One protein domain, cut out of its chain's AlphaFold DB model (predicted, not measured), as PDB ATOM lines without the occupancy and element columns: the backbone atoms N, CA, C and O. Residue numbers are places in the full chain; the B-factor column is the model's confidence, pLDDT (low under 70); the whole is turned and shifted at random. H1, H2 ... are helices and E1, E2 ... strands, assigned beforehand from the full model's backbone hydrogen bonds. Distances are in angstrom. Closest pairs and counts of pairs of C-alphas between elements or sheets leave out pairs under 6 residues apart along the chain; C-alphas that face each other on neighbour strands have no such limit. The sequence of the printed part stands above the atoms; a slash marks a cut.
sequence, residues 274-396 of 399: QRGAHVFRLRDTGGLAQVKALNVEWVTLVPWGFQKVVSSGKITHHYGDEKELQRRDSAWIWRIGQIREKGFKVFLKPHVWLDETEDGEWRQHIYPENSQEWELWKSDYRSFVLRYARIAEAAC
ATOM      1  N   GLN A 274     -23.516   5.305 -16.879       82.69
ATOM      2  CA  GLN A 274     -23.907   5.850 -18.179       82.69
ATOM      3  C   GLN A 274     -22.718   5.861 -19.154       82.69
ATOM      4  O   GLN A 274     -21.744   6.587 -18.944       82.69
ATOM      5  N   ARG A 275     -22.806   5.101 -20.250       87.25
ATOM      6  CA  ARG A 275     -21.788   5.119 -21.316       87.25
ATOM      7  C   ARG A 275     -22.127   6.220 -22.318       87.25
ATOM      8  O   ARG A 275     -22.875   5.993 -23.266       87.25
ATOM      9  N   GLY A 276     -21.648   7.437 -22.053       88.06
ATOM     10  CA  GLY A 276     -22.001   8.639 -22.814       88.06
ATOM     11  C   GLY A 276     -20.857   9.269 -23.605       88.06
ATOM     12  O   GLY A 276     -19.725   9.318 -23.132       88.06
ATOM     13  N   ALA A 277     -21.175   9.806 -24.785       88.69
ATOM     14  CA  ALA A 277     -20.258  10.588 -25.615       88.69
ATOM     15  C   ALA A 277     -20.779  12.015 -25.840       88.69
ATOM     16  O   ALA A 277     -21.971  12.243 -26.045       88.69
ATOM     17  N   HIS A 278     -19.865  12.986 -25.833       86.38
ATOM     18  CA  HIS A 278     -20.177  14.402 -26.018       86.38
ATOM     19  C   HIS A 278     -20.001  14.805 -27.486       86.38
ATOM     20  O   HIS A 278     -18.874  14.939 -27.964       86.38
ATOM     21  N   VAL A 279     -21.104  15.002 -28.213       79.06
ATOM     22  CA  VAL A 279     -21.070  15.103 -29.680       79.06
ATOM     23  C   VAL A 279     -21.219  16.554 -30.137       79.06
ATOM     24  O   VAL A 279     -22.278  17.171 -30.023       79.06
ATOM     25  N   PHE A 280     -20.142  17.110 -30.693       72.12
ATOM     26  CA  PHE A 280     -20.128  18.461 -31.252       72.12
ATOM     27  C   PHE A 280     -20.580  18.473 -32.718       72.12
ATOM     28  O   PHE A 280     -20.258  17.571 -33.484       72.12
ATOM     29  N   ARG A 281     -21.271  19.546 -33.127       64.75
ATOM     30  CA  ARG A 281     -21.652  19.837 -34.528       64.75
ATOM     31  C   ARG A 281     -22.466  18.738 -35.244       64.75
ATOM     32  O   ARG A 281     -22.496  18.732 -36.471       64.75
ATOM     33  N   LEU A 282     -23.178  17.880 -34.509       66.62
ATOM     34  CA  LEU A 282     -24.090  16.874 -35.068       66.62
ATOM     35  C   LEU A 282     -25.210  17.553 -35.886       66.62
ATOM     36  O   LEU A 282     -26.118  18.172 -35.321       66.62
ATOM     37  N   ARG A 283     -25.106  17.498 -37.220       60.00
ATOM     38  CA  ARG A 283     -26.071  18.098 -38.160       60.00
ATOM     39  C   ARG A 283     -27.148  17.088 -38.552       60.00
ATOM     40  O   ARG A 283     -28.330  17.403 -38.425       60.00
ATOM     41  N   ASP A 284     -26.704  15.902 -38.946       67.75
ATOM     42  CA  ASP A 284     -27.448  14.699 -39.333       67.75
ATOM     43  C   ASP A 284     -27.190  13.534 -38.345       67.75
ATOM     44  O   ASP A 284     -26.592  13.735 -37.287       67.75
ATOM     45  N   THR A 285     -27.653  12.316 -38.662       69.31
ATOM     46  CA  THR A 285     -27.454  11.106 -37.835       69.31
ATOM     47  C   THR A 285     -26.448  10.094 -38.400       69.31
ATOM     48  O   THR A 285     -26.243   9.048 -37.781       69.31
ATOM     49  N   GLY A 286     -25.788  10.374 -39.529       64.06
ATOM     50  CA  GLY A 286     -24.898   9.425 -40.212       64.06
ATOM     51  C   GLY A 286     -23.684   9.012 -39.373       64.06
ATOM     52  O   GLY A 286     -23.265   7.858 -39.414       64.06
ATOM     53  N   GLY A 287     -23.184   9.928 -38.536       70.56
ATOM     54  CA  GLY A 287     -22.097   9.678 -37.581       70.56
ATOM     55  C   GLY A 287     -22.482   8.891 -36.316       70.56
ATOM     56  O   GLY A 287     -21.632   8.672 -35.455       70.56
ATOM     57  N   LEU A 288     -23.753   8.502 -36.139       75.44
ATOM     58  CA  LEU A 288     -24.210   7.830 -34.914       75.44
ATOM     59  C   LEU A 288     -23.993   6.311 -34.925       75.44
ATOM     60  O   LEU A 288     -23.908   5.711 -33.855       75.44
ATOM     61  N   ALA A 289     -23.872   5.680 -36.096       70.69
ATOM     62  CA  ALA A 289     -23.607   4.241 -36.186       70.69
ATOM     63  C   ALA A 289     -22.244   3.887 -35.561       70.69
ATOM     64  O   ALA A 289     -22.136   2.963 -34.754       70.69
ATOM     65  N   GLN A 290     -21.228   4.701 -35.850       69.62
ATOM     66  CA  GLN A 290     -19.862   4.545 -35.353       69.62
ATOM     67  C   GLN A 290     -19.784   4.838 -33.849       69.62
ATOM     68  O   GLN A 290     -19.098   4.131 -33.119       69.62
ATOM     69  N   VAL A 291     -20.552   5.819 -33.353       74.19
ATOM     70  CA  VAL A 291     -20.694   6.068 -31.905       74.19
ATOM     71  C   VAL A 291     -21.318   4.855 -31.201       74.19
ATOM     72  O   VAL A 291     -20.869   4.482 -30.120       74.19
ATOM     73  N   LYS A 292     -22.300   4.183 -31.820       74.25
ATOM     74  CA  LYS A 292     -22.968   3.007 -31.236       74.25
ATOM     75  C   LYS A 292     -22.032   1.802 -31.123       74.25
ATOM     76  O   LYS A 292     -22.076   1.093 -30.120       74.25
ATOM     77  N   ALA A 293     -21.158   1.606 -32.112       72.31
ATOM     78  CA  ALA A 293     -20.147   0.547 -32.104       72.31
ATOM     79  C   ALA A 293     -19.144   0.674 -30.938       72.31
ATOM     80  O   ALA A 293     -18.630  -0.330 -30.457       72.31
ATOM     81  N   LEU A 294     -18.932   1.884 -30.407       78.38
ATOM     82  CA  LEU A 294     -18.098   2.140 -29.223       78.38
ATOM     83  C   LEU A 294     -18.801   1.814 -27.881       78.38
ATOM     84  O   LEU A 294     -18.351   2.267 -26.830       78.38
ATOM     85  N   ASN A 295     -19.918   1.072 -27.897       80.81
ATOM     86  CA  ASN A 295     -20.785   0.791 -26.737       80.81
ATOM     87  C   ASN A 295     -21.242   2.067 -25.990       80.81
ATOM     88  O   ASN A 295     -21.436   2.079 -24.772       80.81
ATOM     89  N   VAL A 296     -21.425   3.160 -26.733       86.38
ATOM     90  CA  VAL A 296     -22.051   4.385 -26.231       86.38
ATOM     91  C   VAL A 296     -23.565   4.229 -26.327       86.38
ATOM     92  O   VAL A 296     -24.104   3.887 -27.376       86.38
ATOM     93  N   GLU A 297     -24.260   4.515 -25.230       89.00
ATOM     94  CA  GLU A 297     -25.722   4.466 -25.128       89.00
ATOM     95  C   GLU A 297     -26.346   5.863 -24.919       89.00
ATOM     96  O   GLU A 297     -27.545   6.032 -25.147       89.00
ATOM     97  N   TRP A 298     -25.548   6.863 -24.511       92.06
ATOM     98  CA  TRP A 298     -25.965   8.260 -24.322       92.06
ATOM     99  C   TRP A 298     -25.237   9.219 -25.273       92.06
ATOM    100  O   TRP A 298     -24.009   9.213 -25.358       92.06
ATOM    101  N   VAL A 299     -25.981  10.117 -25.917       92.12
ATOM    102  CA  VAL A 299     -25.432  11.265 -26.656       92.12
ATOM    103  C   VAL A 299     -25.676  12.547 -25.863       92.12
ATOM    104  O   VAL A 299     -26.826  12.918 -25.618       92.12
ATOM    105  N   THR A 300     -24.603  13.251 -25.504       93.44
ATOM    106  CA  THR A 300     -24.686  14.585 -24.896       93.44
ATOM    107  C   THR A 300     -24.646  15.663 -25.973       93.44
ATOM    108  O   THR A 300     -23.692  15.723 -26.754       93.44
ATOM    109  N   LEU A 301     -25.653  16.539 -25.985       91.31
ATOM    110  CA  LEU A 301     -25.734  17.719 -26.848       91.31
ATOM    111  C   LEU A 301     -25.656  18.994 -25.999       91.31
ATOM    112  O   LEU A 301     -26.302  19.085 -24.957       91.31
ATOM    113  N   VAL A 302     -24.922  20.003 -26.468       91.69
ATOM    114  CA  VAL A 302     -24.811  21.302 -25.784       91.69
ATOM    115  C   VAL A 302     -25.599  22.373 -26.535       91.69
ATOM    116  O   VAL A 302     -25.207  22.750 -27.645       91.69
ATOM    117  N   PRO A 303     -26.686  22.899 -25.948       90.62
ATOM    118  CA  PRO A 303     -27.165  24.230 -26.263       90.62
ATOM    119  C   PRO A 303     -26.303  25.285 -25.554       90.62
ATOM    120  O   PRO A 303     -25.912  25.110 -24.399       90.62
ATOM    121  N   TRP A 304     -26.027  26.387 -26.248       89.81
ATOM    122  CA  TRP A 304     -25.144  27.456 -25.775       89.81
ATOM    123  C   TRP A 304     -25.930  28.721 -25.427       89.81
ATOM    124  O   TRP A 304     -26.823  29.130 -26.176       89.81
ATOM    125  N   GLY A 305     -25.569  29.338 -24.306       90.94
ATOM    126  CA  GLY A 305     -25.855  30.730 -23.980       90.94
ATOM    127  C   GLY A 305     -24.550  31.521 -23.931       90.94
ATOM    128  O   GLY A 305     -23.525  30.989 -23.510       90.94
ATOM    129  N   PHE A 306     -24.588  32.775 -24.365       90.69
ATOM    130  CA  PHE A 306     -23.407  33.622 -24.508       90.69
ATOM    131  C   PHE A 306     -23.485  34.828 -23.571       90.69
ATOM    132  O   PHE A 306     -24.472  35.567 -23.576       90.69
ATOM    133  N   GLN A 307     -22.458  34.995 -22.748       90.31
ATOM    134  CA  GLN A 307     -22.247  36.137 -21.858       90.31
ATOM    135  C   GLN A 307     -21.038  36.909 -22.399       90.31
ATOM    136  O   GLN A 307     -20.075  36.290 -22.834       90.31
ATOM    137  N   LYS A 308     -21.053  38.249 -22.403       87.62
ATOM    138  CA  LYS A 308     -20.004  38.996 -23.127       87.62
ATOM    139  C   LYS A 308     -18.611  38.825 -22.505       87.62
ATOM    140  O   LYS A 308     -17.666  38.477 -23.201       87.62
ATOM    141  N   VAL A 309     -18.516  39.081 -21.203       87.81
ATOM    142  CA  VAL A 309     -17.295  39.119 -20.377       87.81
ATOM    143  C   VAL A 309     -17.622  38.658 -18.950       87.81
ATOM    144  O   VAL A 309     -18.808  38.519 -18.627       87.81
ATOM    145  N   VAL A 310     -16.624  38.434 -18.082       87.88
ATOM    146  CA  VAL A 310     -16.834  37.903 -16.712       87.88
ATOM    147  C   VAL A 310     -17.803  38.775 -15.907       87.88
ATOM    148  O   VAL A 310     -18.617  38.244 -15.147       87.88
ATOM    149  N   SER A 311     -17.745  40.092 -16.124       87.56
ATOM    150  CA  SER A 311     -18.515  41.110 -15.402       87.56
ATOM    151  C   SER A 311     -19.962  41.312 -15.891       87.56
ATOM    152  O   SER A 311     -20.753  41.995 -15.239       87.56
ATOM    153  N   SER A 312     -20.346  40.728 -17.033       88.62
ATOM    154  CA  SER A 312     -21.625  41.036 -17.688       88.62
ATOM    155  C   SER A 312     -22.804  40.244 -17.113       88.62
ATOM    156  O   SER A 312     -22.799  39.013 -17.121       88.62
ATOM    157  N   GLY A 313     -23.871  40.936 -16.702       88.44
ATOM    158  CA  GLY A 313     -25.090  40.324 -16.173       88.44
ATOM    159  C   GLY A 313     -26.054  39.741 -17.211       88.44
ATOM    160  O   GLY A 313     -27.137  39.313 -16.835       88.44
ATOM    161  N   LYS A 314     -25.727  39.716 -18.509       91.50
ATOM    162  CA  LYS A 314     -26.661  39.301 -19.578       91.50
ATOM    163  C   LYS A 314     -26.257  37.980 -20.240       91.50
ATOM    164  O   LYS A 314     -25.092  37.816 -20.595       91.50
ATOM    165  N   ILE A 315     -27.224  37.086 -20.510       91.38
ATOM    166  CA  ILE A 315     -26.982  35.817 -21.232       91.38
ATOM    167  C   ILE A 315     -27.840  35.704 -22.499       91.38
ATOM    168  O   ILE A 315     -29.009  35.298 -22.488       91.38
ATOM    169  N   THR A 316     -27.210  35.965 -23.640       88.50
ATOM    170  CA  THR A 316     -27.806  35.830 -24.970       88.50
ATOM    171  C   THR A 316     -27.826  34.360 -25.394       88.50
ATOM    172  O   THR A 316     -26.827  33.801 -25.833       88.50
ATOM    173  N   HIS A 317     -28.978  33.707 -25.257       85.25
ATOM    174  CA  HIS A 317     -29.171  32.275 -25.545       85.25
ATOM    175  C   HIS A 317     -30.191  32.012 -26.677       85.25
ATOM    176  O   HIS A 317     -30.630  30.880 -26.923       85.25
ATOM    177  N   HIS A 318     -30.599  33.081 -27.360       77.50
ATOM    178  CA  HIS A 318     -31.409  33.075 -28.569       77.50
ATOM    179  C   HIS A 318     -31.196  34.375 -29.361       77.50
ATOM    180  O   HIS A 318     -30.716  35.369 -28.826       77.50
ATOM    181  N   TYR A 319     -31.570  34.347 -30.640       69.12
ATOM    182  CA  TYR A 319     -31.616  35.497 -31.545       69.12
ATOM    183  C   TYR A 319     -32.849  35.328 -32.441       69.12
ATOM    184  O   TYR A 319     -33.185  34.185 -32.762       69.12
ATOM    185  N   GLY A 320     -33.464  36.425 -32.881       74.81
ATOM    186  CA  GLY A 320     -34.685  36.398 -33.697       74.81
ATOM    187  C   GLY A 320     -35.961  36.648 -32.890       74.81
ATOM    188  O   GLY A 320     -35.902  36.902 -31.687       74.81
ATOM    189  N   ASP A 321     -37.108  36.601 -33.570       77.62
ATOM    190  CA  ASP A 321     -38.431  36.754 -32.954       77.62
ATOM    191  C   ASP A 321     -38.968  35.437 -32.348       77.62
ATOM    192  O   ASP A 321     -38.308  34.394 -32.355       77.62
ATOM    193  N   GLU A 322     -40.192  35.471 -31.815       77.12
ATOM    194  CA  GLU A 322     -40.837  34.294 -31.222       77.12
ATOM    195  C   GLU A 322     -41.038  33.144 -32.231       77.12
ATOM    196  O   GLU A 322     -40.910  31.975 -31.870       77.12
ATOM    197  N   LYS A 323     -41.289  33.442 -33.513       73.94
ATOM    198  CA  LYS A 323     -41.472  32.420 -34.558       73.94
ATOM    199  C   LYS A 323     -40.141  31.776 -34.926       73.94
ATOM    200  O   LYS A 323     -40.073  30.562 -35.125       73.94
ATOM    201  N   GLU A 324     -39.068  32.561 -34.980       70.75
ATOM    202  CA  GLU A 324     -37.712  32.033 -35.109       70.75
ATOM    203  C   GLU A 324     -37.314  31.159 -33.917       70.75
ATOM    204  O   GLU A 324     -36.676  30.123 -34.119       70.75
ATOM    205  N   LEU A 325     -37.708  31.541 -32.698       78.69
ATOM    206  CA  LEU A 325     -37.485  30.759 -31.483       78.69
ATOM    207  C   LEU A 325     -38.213  29.408 -31.558       78.69
ATOM    208  O   LEU A 325     -37.567  28.363 -31.475       78.69
ATOM    209  N   GLN A 326     -39.522  29.426 -31.828       77.88
ATOM    210  CA  GLN A 326     -40.349  28.226 -32.006       77.88
ATOM    211  C   GLN A 326     -39.776  27.302 -33.097       77.88
ATOM    212  O   GLN A 326     -39.631  26.100 -32.881       77.88
ATOM    213  N   ARG A 327     -39.358  27.850 -34.250       77.31
ATOM    214  CA  ARG A 327     -38.741  27.068 -35.337       77.31
ATOM    215  C   ARG A 327     -37.426  26.400 -34.915       77.31
ATOM    216  O   ARG A 327     -37.151  25.278 -35.342       77.31
ATOM    217  N   ARG A 328     -36.603  27.072 -34.101       81.44
ATOM    218  CA  ARG A 328     -35.350  26.508 -33.561       81.44
ATOM    219  C   ARG A 328     -35.632  25.403 -32.543       81.44
ATOM    220  O   ARG A 328     -34.921  24.400 -32.546       81.44
ATOM    221  N   ASP A 329     -36.677  25.546 -31.736       88.88
ATOM    222  CA  ASP A 329     -37.042  24.571 -30.703       88.88
ATOM    223  C   ASP A 329     -37.641  23.300 -31.325       88.88
ATOM    224  O   ASP A 329     -37.206  22.196 -30.996       88.88
ATOM    225  N   SER A 330     -38.498  23.432 -32.344       86.69
ATOM    226  CA  SER A 330     -38.948  22.298 -33.170       86.69
ATOM    227  C   SER A 330     -37.786  21.567 -33.855       86.69
ATOM    228  O   SER A 330     -37.782  20.339 -33.920       86.69
ATOM    229  N   ALA A 331     -36.766  22.292 -34.335       85.06
ATOM    230  CA  ALA A 331     -35.580  21.684 -34.945       85.06
ATOM    231  C   ALA A 331     -34.699  20.927 -33.929       85.06
ATOM    232  O   ALA A 331     -34.093  19.913 -34.283       85.06
ATOM    233  N   TRP A 332     -34.648  21.376 -32.669       90.19
ATOM    234  CA  TRP A 332     -34.034  20.615 -31.576       90.19
ATOM    235  C   TRP A 332     -34.815  19.335 -31.274       90.19
ATOM    236  O   TRP A 332     -34.214  18.262 -31.265       90.19
ATOM    237  N   ILE A 333     -36.136  19.429 -31.084       89.94
ATOM    238  CA  ILE A 333     -37.005  18.277 -30.784       89.94
ATOM    239  C   ILE A 333     -36.894  17.216 -31.891       89.94
ATOM    240  O   ILE A 333     -36.648  16.047 -31.596       89.94
ATOM    241  N   TRP A 334     -36.974  17.628 -33.161       87.06
ATOM    242  CA  TRP A 334     -36.817  16.730 -34.310       87.06
ATOM    243  C   TRP A 334     -35.451  16.027 -34.324       87.06
ATOM    244  O   TRP A 334     -35.395  14.802 -34.437       87.06
ATOM    245  N   ARG A 335     -34.343  16.762 -34.132       88.56
ATOM    246  CA  ARG A 335     -32.997  16.159 -34.083       88.56
ATOM    247  C   ARG A 335     -32.867  15.153 -32.936       88.56
ATOM    248  O   ARG A 335     -32.258  14.102 -33.122       88.56
ATOM    249  N   ILE A 336     -33.420  15.459 -31.763       91.06
ATOM    250  CA  ILE A 336     -33.399  14.551 -30.609       91.06
ATOM    251  C   ILE A 336     -34.198  13.275 -30.919       91.06
ATOM    252  O   ILE A 336     -33.705  12.186 -30.632       91.06
ATOM    253  N   GLY A 337     -35.362  13.383 -31.572       88.19
ATOM    254  CA  GLY A 337     -36.124  12.231 -32.075       88.19
ATOM    255  C   GLY A 337     -35.286  11.328 -32.985       88.19
ATOM    256  O   GLY A 337     -35.104  10.150 -32.687       88.19
ATOM    257  N   GLN A 338     -34.648  11.909 -34.004       86.75
ATOM    258  CA  GLN A 338     -33.788  11.185 -34.946       86.75
ATOM    259  C   GLN A 338     -32.594  10.477 -34.271       86.75
ATOM    260  O   GLN A 338     -32.210   9.381 -34.679       86.75
ATOM    261  N   ILE A 339     -32.015  11.053 -33.209       90.06
ATOM    262  CA  ILE A 339     -30.966  10.395 -32.404       90.06
ATOM    263  C   ILE A 339     -31.541   9.195 -31.629       90.06
ATOM    264  O   ILE A 339     -30.928   8.123 -31.591       90.06
ATOM    265  N   ARG A 340     -32.733   9.350 -31.040       89.31
ATOM    266  CA  ARG A 340     -33.424   8.294 -30.277       89.31
ATOM    267  C   ARG A 340     -33.873   7.128 -31.151       89.31
ATOM    268  O   ARG A 340     -33.761   5.987 -30.720       89.31
ATOM    269  N   GLU A 341     -34.295   7.388 -32.387       86.88
ATOM    270  CA  GLU A 341     -34.640   6.358 -33.381       86.88
ATOM    271  C   GLU A 341     -33.457   5.430 -33.709       86.88
ATOM    272  O   GLU A 341     -33.653   4.245 -33.973       86.88
ATOM    273  N   LYS A 342     -32.207   5.912 -33.613       84.19
ATOM    274  CA  LYS A 342     -31.005   5.060 -33.731       84.19
ATOM    275  C   LYS A 342     -30.703   4.252 -32.452       84.19
ATOM    276  O   LYS A 342     -29.761   3.455 -32.431       84.19
ATOM    277  N   GLY A 343     -31.515   4.395 -31.403       87.12
ATOM    278  CA  GLY A 343     -31.438   3.653 -30.140       87.12
ATOM    279  C   GLY A 343     -30.628   4.330 -29.031       87.12
ATOM    280  O   GLY A 343     -30.231   3.650 -28.089       87.12
ATOM    281  N   PHE A 344     -30.358   5.634 -29.136       91.06
ATOM    282  CA  PHE A 344     -29.624   6.388 -28.115       91.06
ATOM    283  C   PHE A 344     -30.544   7.061 -27.097       91.06
ATOM    284  O   PHE A 344     -31.587   7.625 -27.431       91.06
ATOM    285  N   LYS A 345     -30.089   7.101 -25.846       93.00
ATOM    286  CA  LYS A 345     -30.563   8.056 -24.840       93.00
ATOM    287  C   LYS A 345     -29.892   9.410 -25.118       93.00
ATOM    288  O   LYS A 345     -28.783   9.459 -25.650       93.00
ATOM    289  N   VAL A 346     -30.544  10.519 -24.777       93.81
ATOM    290  CA  VAL A 346     -30.024  11.871 -25.052       93.81
ATOM    291  C   VAL A 346     -29.985  12.683 -23.769       93.81
ATOM    292  O   VAL A 346     -30.940  12.655 -22.994       93.81
ATOM    293  N   PHE A 347     -28.887  13.409 -23.573       94.50
ATOM    294  CA  PHE A 347     -28.676  14.326 -22.460       94.50
ATOM    295  C   PHE A 347     -28.411  15.732 -23.016       94.50
ATOM    296  O   PHE A 347     -27.451  15.937 -23.763       94.50
ATOM    297  N   LEU A 348     -29.249  16.713 -22.686       93.75
ATOM    298  CA  LEU A 348     -28.978  18.115 -22.996       93.75
ATOM    299  C   LEU A 348     -28.144  18.713 -21.868       93.75
ATOM    300  O   LEU A 348     -28.545  18.660 -20.717       93.75
ATOM    301  N   LYS A 349     -26.993  19.307 -22.185       93.69
ATOM    302  CA  LYS A 349     -26.109  19.928 -21.189       93.69
ATOM    303  C   LYS A 349     -25.926  21.418 -21.502       93.69
ATOM    304  O   LYS A 349     -24.978  21.750 -22.211       93.69
ATOM    305  N   PRO A 350     -26.811  22.318 -21.031       92.94
ATOM    306  CA  PRO A 350     -26.703  23.750 -21.309       92.94
ATOM    307  C   PRO A 350     -25.393  24.338 -20.774       92.94
ATOM    308  O   PRO A 350     -25.091  24.203 -19.589       92.94
ATOM    309  N   HIS A 351     -24.610  24.988 -21.639       90.62
ATOM    310  CA  HIS A 351     -23.381  25.698 -21.254       90.62
ATOM    311  C   HIS A 351     -23.556  27.203 -21.452       90.62
ATOM    312  O   HIS A 351     -24.122  27.638 -22.454       90.62
ATOM    313  N   VAL A 352     -23.016  27.987 -20.518       90.25
ATOM    314  CA  VAL A 352     -22.747  29.417 -20.720       90.25
ATOM    315  C   VAL A 352     -21.288  29.553 -21.161       90.25
ATOM    316  O   VAL A 352     -20.420  28.891 -20.593       90.25
ATOM    317  N   TRP A 353     -21.019  30.373 -22.175       88.12
ATOM    318  CA  TRP A 353     -19.676  30.661 -22.687       88.12
ATOM    319  C   TRP A 353     -19.463  32.182 -22.690       88.12
ATOM    320  O   TRP A 353     -20.359  32.925 -23.089       88.12
ATOM    321  N   LEU A 354     -18.295  32.634 -22.227       87.38
ATOM    322  CA  LEU A 354     -17.825  34.008 -22.422       87.38
ATOM    323  C   LEU A 354     -17.393  34.244 -23.883       87.38
ATOM    324  O   LEU A 354     -16.525  33.517 -24.377       87.38
ATOM    325  N   ASP A 355     -17.979  35.243 -24.549       81.81
ATOM    326  CA  ASP A 355     -17.652  35.624 -25.935       81.81
ATOM    327  C   ASP A 355     -16.243  36.231 -26.050       81.81
ATOM    328  O   ASP A 355     -15.460  35.868 -26.931       81.81
ATOM    329  N   GLU A 356     -15.920  37.154 -25.145       81.88
ATOM    330  CA  GLU A 356     -14.645  37.864 -25.071       81.88
ATOM    331  C   GLU A 356     -13.850  37.408 -23.834       81.88
ATOM    332  O   GLU A 356     -14.405  36.912 -22.851       81.88
ATOM    333  N   THR A 357     -12.524  37.557 -23.876       74.00
ATOM    334  CA  THR A 357     -11.646  37.287 -22.727       74.00
ATOM    335  C   THR A 357     -10.976  38.549 -22.234       74.00
ATOM    336  O   THR A 357     -10.338  39.251 -23.016       74.00
ATOM    337  N   GLU A 358     -11.062  38.767 -20.929       75.31
ATOM    338  CA  GLU A 358     -10.370  39.831 -20.209       75.31
ATOM    339  C   GLU A 358      -9.006  39.315 -19.721       75.31
ATOM    340  O   GLU A 358      -8.873  38.153 -19.324       75.31
ATOM    341  N   ASP A 359      -7.969  40.153 -19.790       72.56
ATOM    342  CA  ASP A 359      -6.605  39.742 -19.445       72.56
ATOM    343  C   ASP A 359      -6.477  39.416 -17.949       72.56
ATOM    344  O   ASP A 359      -6.749  40.245 -17.083       72.56
ATOM    345  N   GLY A 360      -6.027  38.194 -17.657       69.88
ATOM    346  CA  GLY A 360      -5.911  37.649 -16.300       69.88
ATOM    347  C   GLY A 360      -7.111  36.812 -15.841       69.88
ATOM    348  O   GLY A 360      -6.966  36.041 -14.893       69.88
ATOM    349  N   GLU A 361      -8.253  36.884 -16.530       76.31
ATOM    350  CA  GLU A 361      -9.476  36.181 -16.136       76.31
ATOM    351  C   GLU A 361      -9.629  34.782 -16.759       76.31
ATOM    352  O   GLU A 361      -9.195  34.499 -17.881       76.31
ATOM    353  N   TRP A 362     -10.283  33.872 -16.026       70.50
ATOM    354  CA  TRP A 362     -10.504  32.495 -16.479       70.50
ATOM    355  C   TRP A 362     -11.924  32.284 -17.012       70.50
ATOM    356  O   TRP A 362     -12.903  32.729 -16.425       70.50
ATOM    357  N   ARG A 363     -12.065  31.512 -18.100       67.69
ATOM    358  CA  ARG A 363     -13.335  31.326 -18.842       67.69
ATOM    359  C   ARG A 363     -14.466  30.589 -18.091       67.69
ATOM    360  O   ARG A 363     -15.480  30.279 -18.709       67.69
ATOM    361  N   GLN A 364     -14.302  30.275 -16.805       69.25
ATOM    362  CA  GLN A 364     -15.376  29.771 -15.932       69.25
ATOM    363  C   GLN A 364     -15.724  30.742 -14.789       69.25
ATOM    364  O   GLN A 364     -16.576  30.425 -13.961       69.25
ATOM    365  N   HIS A 365     -15.079  31.909 -14.718       82.56
ATOM    366  CA  HIS A 365     -15.451  32.961 -13.781       82.56
ATOM    367  C   HIS A 365     -16.710  33.682 -14.272       82.56
ATOM    368  O   HIS A 365     -16.852  33.993 -15.454       82.56
ATOM    369  N   ILE A 366     -17.630  33.938 -13.343       85.88
ATOM    370  CA  ILE A 366     -18.874  34.672 -13.567       85.88
ATOM    371  C   ILE A 366     -19.051  35.576 -12.347       85.88
ATOM    372  O   ILE A 366     -19.413  35.101 -11.271       85.88
ATOM    373  N   TYR A 367     -18.752  36.864 -12.516       88.88
ATOM    374  CA  TYR A 367     -18.834  37.874 -11.460       88.88
ATOM    375  C   TYR A 367     -19.497  39.169 -11.965       88.88
ATOM    376  O   TYR A 367     -18.827  40.198 -12.047       88.88
ATOM    377  N   PRO A 368     -20.810  39.146 -12.283       88.88
ATOM    378  CA  PRO A 368     -21.613  40.348 -12.476       88.88
ATOM    379  C   PRO A 368     -21.298  41.464 -11.465       88.88
ATOM    380  O   PRO A 368     -21.281  41.232 -10.254       88.88
ATOM    381  N   GLU A 369     -21.041  42.673 -11.974       84.56
ATOM    382  CA  GLU A 369     -20.384  43.775 -11.237       84.56
ATOM    383  C   GLU A 369     -21.110  44.227  -9.964       84.56
ATOM    384  O   GLU A 369     -20.511  44.812  -9.060       84.56
ATOM    385  N   ASN A 370     -22.423  44.020  -9.905       91.38
ATOM    386  CA  ASN A 370     -23.290  44.525  -8.852       91.38
ATOM    387  C   ASN A 370     -24.560  43.664  -8.724       91.38
ATOM    388  O   ASN A 370     -24.833  42.787  -9.544       91.38
ATOM    389  N   SER A 371     -25.364  43.921  -7.691       92.44
ATOM    390  CA  SER A 371     -26.585  43.156  -7.408       92.44
ATOM    391  C   SER A 371     -27.637  43.214  -8.524       92.44
ATOM    392  O   SER A 371     -28.333  42.225  -8.733       92.44
ATOM    393  N   GLN A 372     -27.745  44.322  -9.265       92.81
ATOM    394  CA  GLN A 372     -28.702  44.461 -10.366       92.81
ATOM    395  C   GLN A 372     -28.298  43.598 -11.571       92.81
ATOM    396  O   GLN A 372     -29.137  42.871 -12.105       92.81
ATOM    397  N   GLU A 373     -27.014  43.602 -11.940       90.44
ATOM    398  CA  GLU A 373     -26.472  42.699 -12.966       90.44
ATOM    399  C   GLU A 373     -26.583  41.223 -12.535       90.44
ATOM    400  O   GLU A 373     -26.878  40.360 -13.360       90.44
ATOM    401  N   TRP A 374     -26.449  40.912 -11.239       94.06
ATOM    402  CA  TRP A 374     -26.699  39.562 -10.716       94.06
ATOM    403  C   TRP A 374     -28.165  39.115 -10.828       94.06
ATOM    404  O   TRP A 374     -28.408  37.944 -11.134       94.06
ATOM    405  N   GLU A 375     -29.153  39.985 -10.584       95.19
ATOM    406  CA  GLU A 375     -30.567  39.632 -10.809       95.19
ATOM    407  C   GLU A 375     -30.879  39.442 -12.300       95.19
ATOM    408  O   GLU A 375     -31.588  38.494 -12.652       95.19
ATOM    409  N   LEU A 376     -30.305  40.273 -13.181       93.56
ATOM    410  CA  LEU A 376     -30.408  40.088 -14.632       93.56
ATOM    411  C   LEU A 376     -29.828  38.728 -15.051       93.56
ATOM    412  O   LEU A 376     -30.511  37.957 -15.728       93.56
ATOM    413  N   TRP A 377     -28.637  38.384 -14.552       94.56
ATOM    414  CA  TRP A 377     -27.954  37.132 -14.880       94.56
ATOM    415  C   TRP A 377     -28.777  35.922 -14.444       94.56
ATOM    416  O   TRP A 377     -29.005  34.995 -15.221       94.56
ATOM    417  N   LYS A 378     -29.301  35.952 -13.212       94.62
ATOM    418  CA  LYS A 378     -30.173  34.894 -12.680       94.62
ATOM    419  C   LYS A 378     -31.480  34.766 -13.467       94.62
ATOM    420  O   LYS A 378     -31.954  33.645 -13.652       94.62
ATOM    421  N   SER A 379     -32.049  35.873 -13.948       95.00
ATOM    422  CA  SER A 379     -33.242  35.873 -14.803       95.00
ATOM    423  C   SER A 379     -32.965  35.242 -16.174       95.00
ATOM    424  O   SER A 379     -33.653  34.294 -16.568       95.00
ATOM    425  N   ASP A 380     -31.925  35.701 -16.873       94.12
ATOM    426  CA  ASP A 380     -31.546  35.192 -18.195       94.12
ATOM    427  C   ASP A 380     -31.113  33.719 -18.137       94.12
ATOM    428  O   ASP A 380     -31.555  32.913 -18.961       94.12
ATOM    429  N   TYR A 381     -30.323  33.330 -17.128       94.56
ATOM    430  CA  TYR A 381     -29.918  31.941 -16.896       94.56
ATOM    431  C   TYR A 381     -31.121  31.030 -16.623       94.56
ATOM    432  O   TYR A 381     -31.233  29.945 -17.198       94.56
ATOM    433  N   ARG A 382     -32.071  31.482 -15.794       95.19
ATOM    434  CA  ARG A 382     -33.318  30.750 -15.531       95.19
ATOM    435  C   ARG A 382     -34.141  30.577 -16.808       95.19
ATOM    436  O   ARG A 382     -34.667  29.490 -17.032       95.19
ATOM    437  N   SER A 383     -34.232  31.607 -17.651       92.88
ATOM    438  CA  SER A 383     -34.914  31.531 -18.950       92.88
ATOM    439  C   SER A 383     -34.240  30.520 -19.890       92.88
ATOM    440  O   SER A 383     -34.899  29.620 -20.418       92.88
ATOM    441  N   PHE A 384     -32.909  30.596 -20.008       94.19
ATOM    442  CA  PHE A 384     -32.080  29.692 -20.805       94.19
ATOM    443  C   PHE A 384     -32.272  28.221 -20.413       94.19
ATOM    444  O   PHE A 384     -32.642  27.402 -21.258       94.19
ATOM    445  N   VAL A 385     -32.074  27.886 -19.135       95.25
ATOM    446  CA  VAL A 385     -32.166  26.500 -18.654       95.25
ATOM    447  C   VAL A 385     -33.600  25.973 -18.750       95.25
ATOM    448  O   VAL A 385     -33.799  24.858 -19.230       95.25
ATOM    449  N   LEU A 386     -34.620  26.764 -18.385       94.44
ATOM    450  CA  LEU A 386     -36.019  26.317 -18.464       94.44
ATOM    451  C   LEU A 386     -36.519  26.126 -19.904       94.44
ATOM    452  O   LEU A 386     -37.370  25.265 -20.131       94.44
ATOM    453  N   ARG A 387     -35.995  26.865 -20.891       93.12
ATOM    454  CA  ARG A 387     -36.291  26.596 -22.308       93.12
ATOM    455  C   ARG A 387     -35.763  25.226 -22.731       93.12
ATOM    456  O   ARG A 387     -36.520  24.436 -23.291       93.12
ATOM    457  N   TYR A 388     -34.509  24.907 -22.415       94.31
ATOM    458  CA  TYR A 388     -33.945  23.603 -22.773       94.31
ATOM    459  C   TYR A 388     -34.482  22.445 -21.920       94.31
ATOM    460  O   TYR A 388     -34.562  21.331 -22.431       94.31
ATOM    461  N   ALA A 389     -34.981  22.702 -20.706       93.69
ATOM    462  CA  ALA A 389     -35.760  21.731 -19.935       93.69
ATOM    463  C   ALA A 389     -37.048  21.304 -20.663       93.69
ATOM    464  O   ALA A 389     -37.295  20.111 -20.818       93.69
ATOM    465  N   ARG A 390     -37.828  22.261 -21.190       92.50
ATOM    466  CA  ARG A 390     -39.044  21.974 -21.978       92.50
ATOM    467  C   ARG A 390     -38.736  21.228 -23.278       92.50
ATOM    468  O   ARG A 390     -39.499  20.359 -23.683       92.50
ATOM    469  N   ILE A 391     -37.618  21.552 -23.933       93.19
ATOM    470  CA  ILE A 391     -37.148  20.841 -25.135       93.19
ATOM    471  C   ILE A 391     -36.735  19.403 -24.790       93.19
ATOM    472  O   ILE A 391     -37.051  18.489 -25.549       93.19
ATOM    473  N   ALA A 392     -36.065  19.189 -23.652       93.50
ATOM    474  CA  ALA A 392     -35.719  17.856 -23.171       93.50
ATOM    475  C   ALA A 392     -36.984  17.031 -22.882       93.50
ATOM    476  O   ALA A 392     -37.134  15.947 -23.438       93.50
ATOM    477  N   GLU A 393     -37.926  17.583 -22.114       91.62
ATOM    478  CA  GLU A 393     -39.228  16.982 -21.799       91.62
ATOM    479  C   GLU A 393     -40.012  16.604 -23.069       91.62
ATOM    480  O   GLU A 393     -40.326  15.430 -23.277       91.62
ATOM    481  N   ALA A 394     -40.235  17.562 -23.977       90.12
ATOM    482  CA  ALA A 394     -40.972  17.349 -25.225       90.12
ATOM    483  C   ALA A 394     -40.317  16.318 -26.164       90.12
ATOM    484  O   ALA A 394     -41.010  15.665 -26.942       90.12
ATOM    485  N   ALA A 395     -38.994  16.146 -26.087       90.31
ATOM    486  CA  ALA A 395     -38.240  15.159 -26.861       90.31
ATOM    487  C   ALA A 395     -37.841  13.903 -26.051       90.31
ATOM    488  O   ALA A 395     -37.044  13.083 -26.519       90.31
ATOM    489  N   CYS A 396     -38.387  13.740 -24.838       89.56
ATOM    490  CA  CYS A 396     -38.109  12.649 -23.894       89.56
ATOM    491  C   CYS A 396     -36.618  12.460 -23.514       89.56
ATOM    492  O   CYS A 396     -36.205  11.354 -23.144       89.56
TER     493      CYS A 396
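What this domain is: This is residues 274 to 396 of the 399 residues of an uncharacterized protein of Aureicoccus marinus (UniProt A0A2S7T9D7). Two small parallel sheets, E1-E2-E4 and E3-E5, follow end to end as a narrow ribbon, with E2 running on into E3 and E4 into E5. The long helices H2 and H3 pack along it and meet where the middle of H2 touches the end of H3; residues 321 to 327 stick out, and small H1 lies at the ribbon's E1-E2 end. The 123 printed residues hold five strands and three helices, ordered E1 H1 E2 E3 H2 E4 E5 H3, class mixed. The whole is only just loose, close to compact, with a radius of gyration of the C-alphas of 16.6 A and spans of 48 by 36 by 21 A.

Where its parts are: E1 is residues 276 to 278, from C-alpha 276 at (-22.001, 8.639, -22.814); E2 is 298 to 301 and E4 345 to 348. E3 is 304 to 307 and E5 351 to 354. H1 is 288 to 293, H2 322 to 341, 28.7 A long, and H3 371 to 394, 34.5 A, ending at C-alpha 394 (-40.972, 17.349, -25.225).

How they stand to each other: Inner strand E2 pairs with E1 (N 300 and O 277, 2.9 A) and E4 (N 299 and O 345, 2.9 A). E3 and E5 pair through N 305 and O 351, 2.9 A. E1, H1 and E2 form a strand-helix-strand unit, two parallel neighbour strands with a helix between, its crossover right-handed. H1, H2 and H3 only graze the three-stranded sheet; the closest C-alphas of H2 and E4, Ile 336 and Val 346, are 7.0 A apart. H2, with residues 329 to 333 alone, touches H3 at a steep tilt of 47 degrees, the same way, closest at C-alphas 333 and 391, 6.2 A. In H1, H2 and H3 every O i to N i+4 pair is within hydrogen-bond range.

The domain as a whole: The C-alphas farthest apart, Ala 293 and Asn 370, are 49.8 A apart. The printed part has no cut. The links E3 to H2 and E5 to H3 are long. Mean pLDDT of the printed part is 85.1; it is under 70 at residues 281 to 286, 290, 319, 360 and 363 to 364.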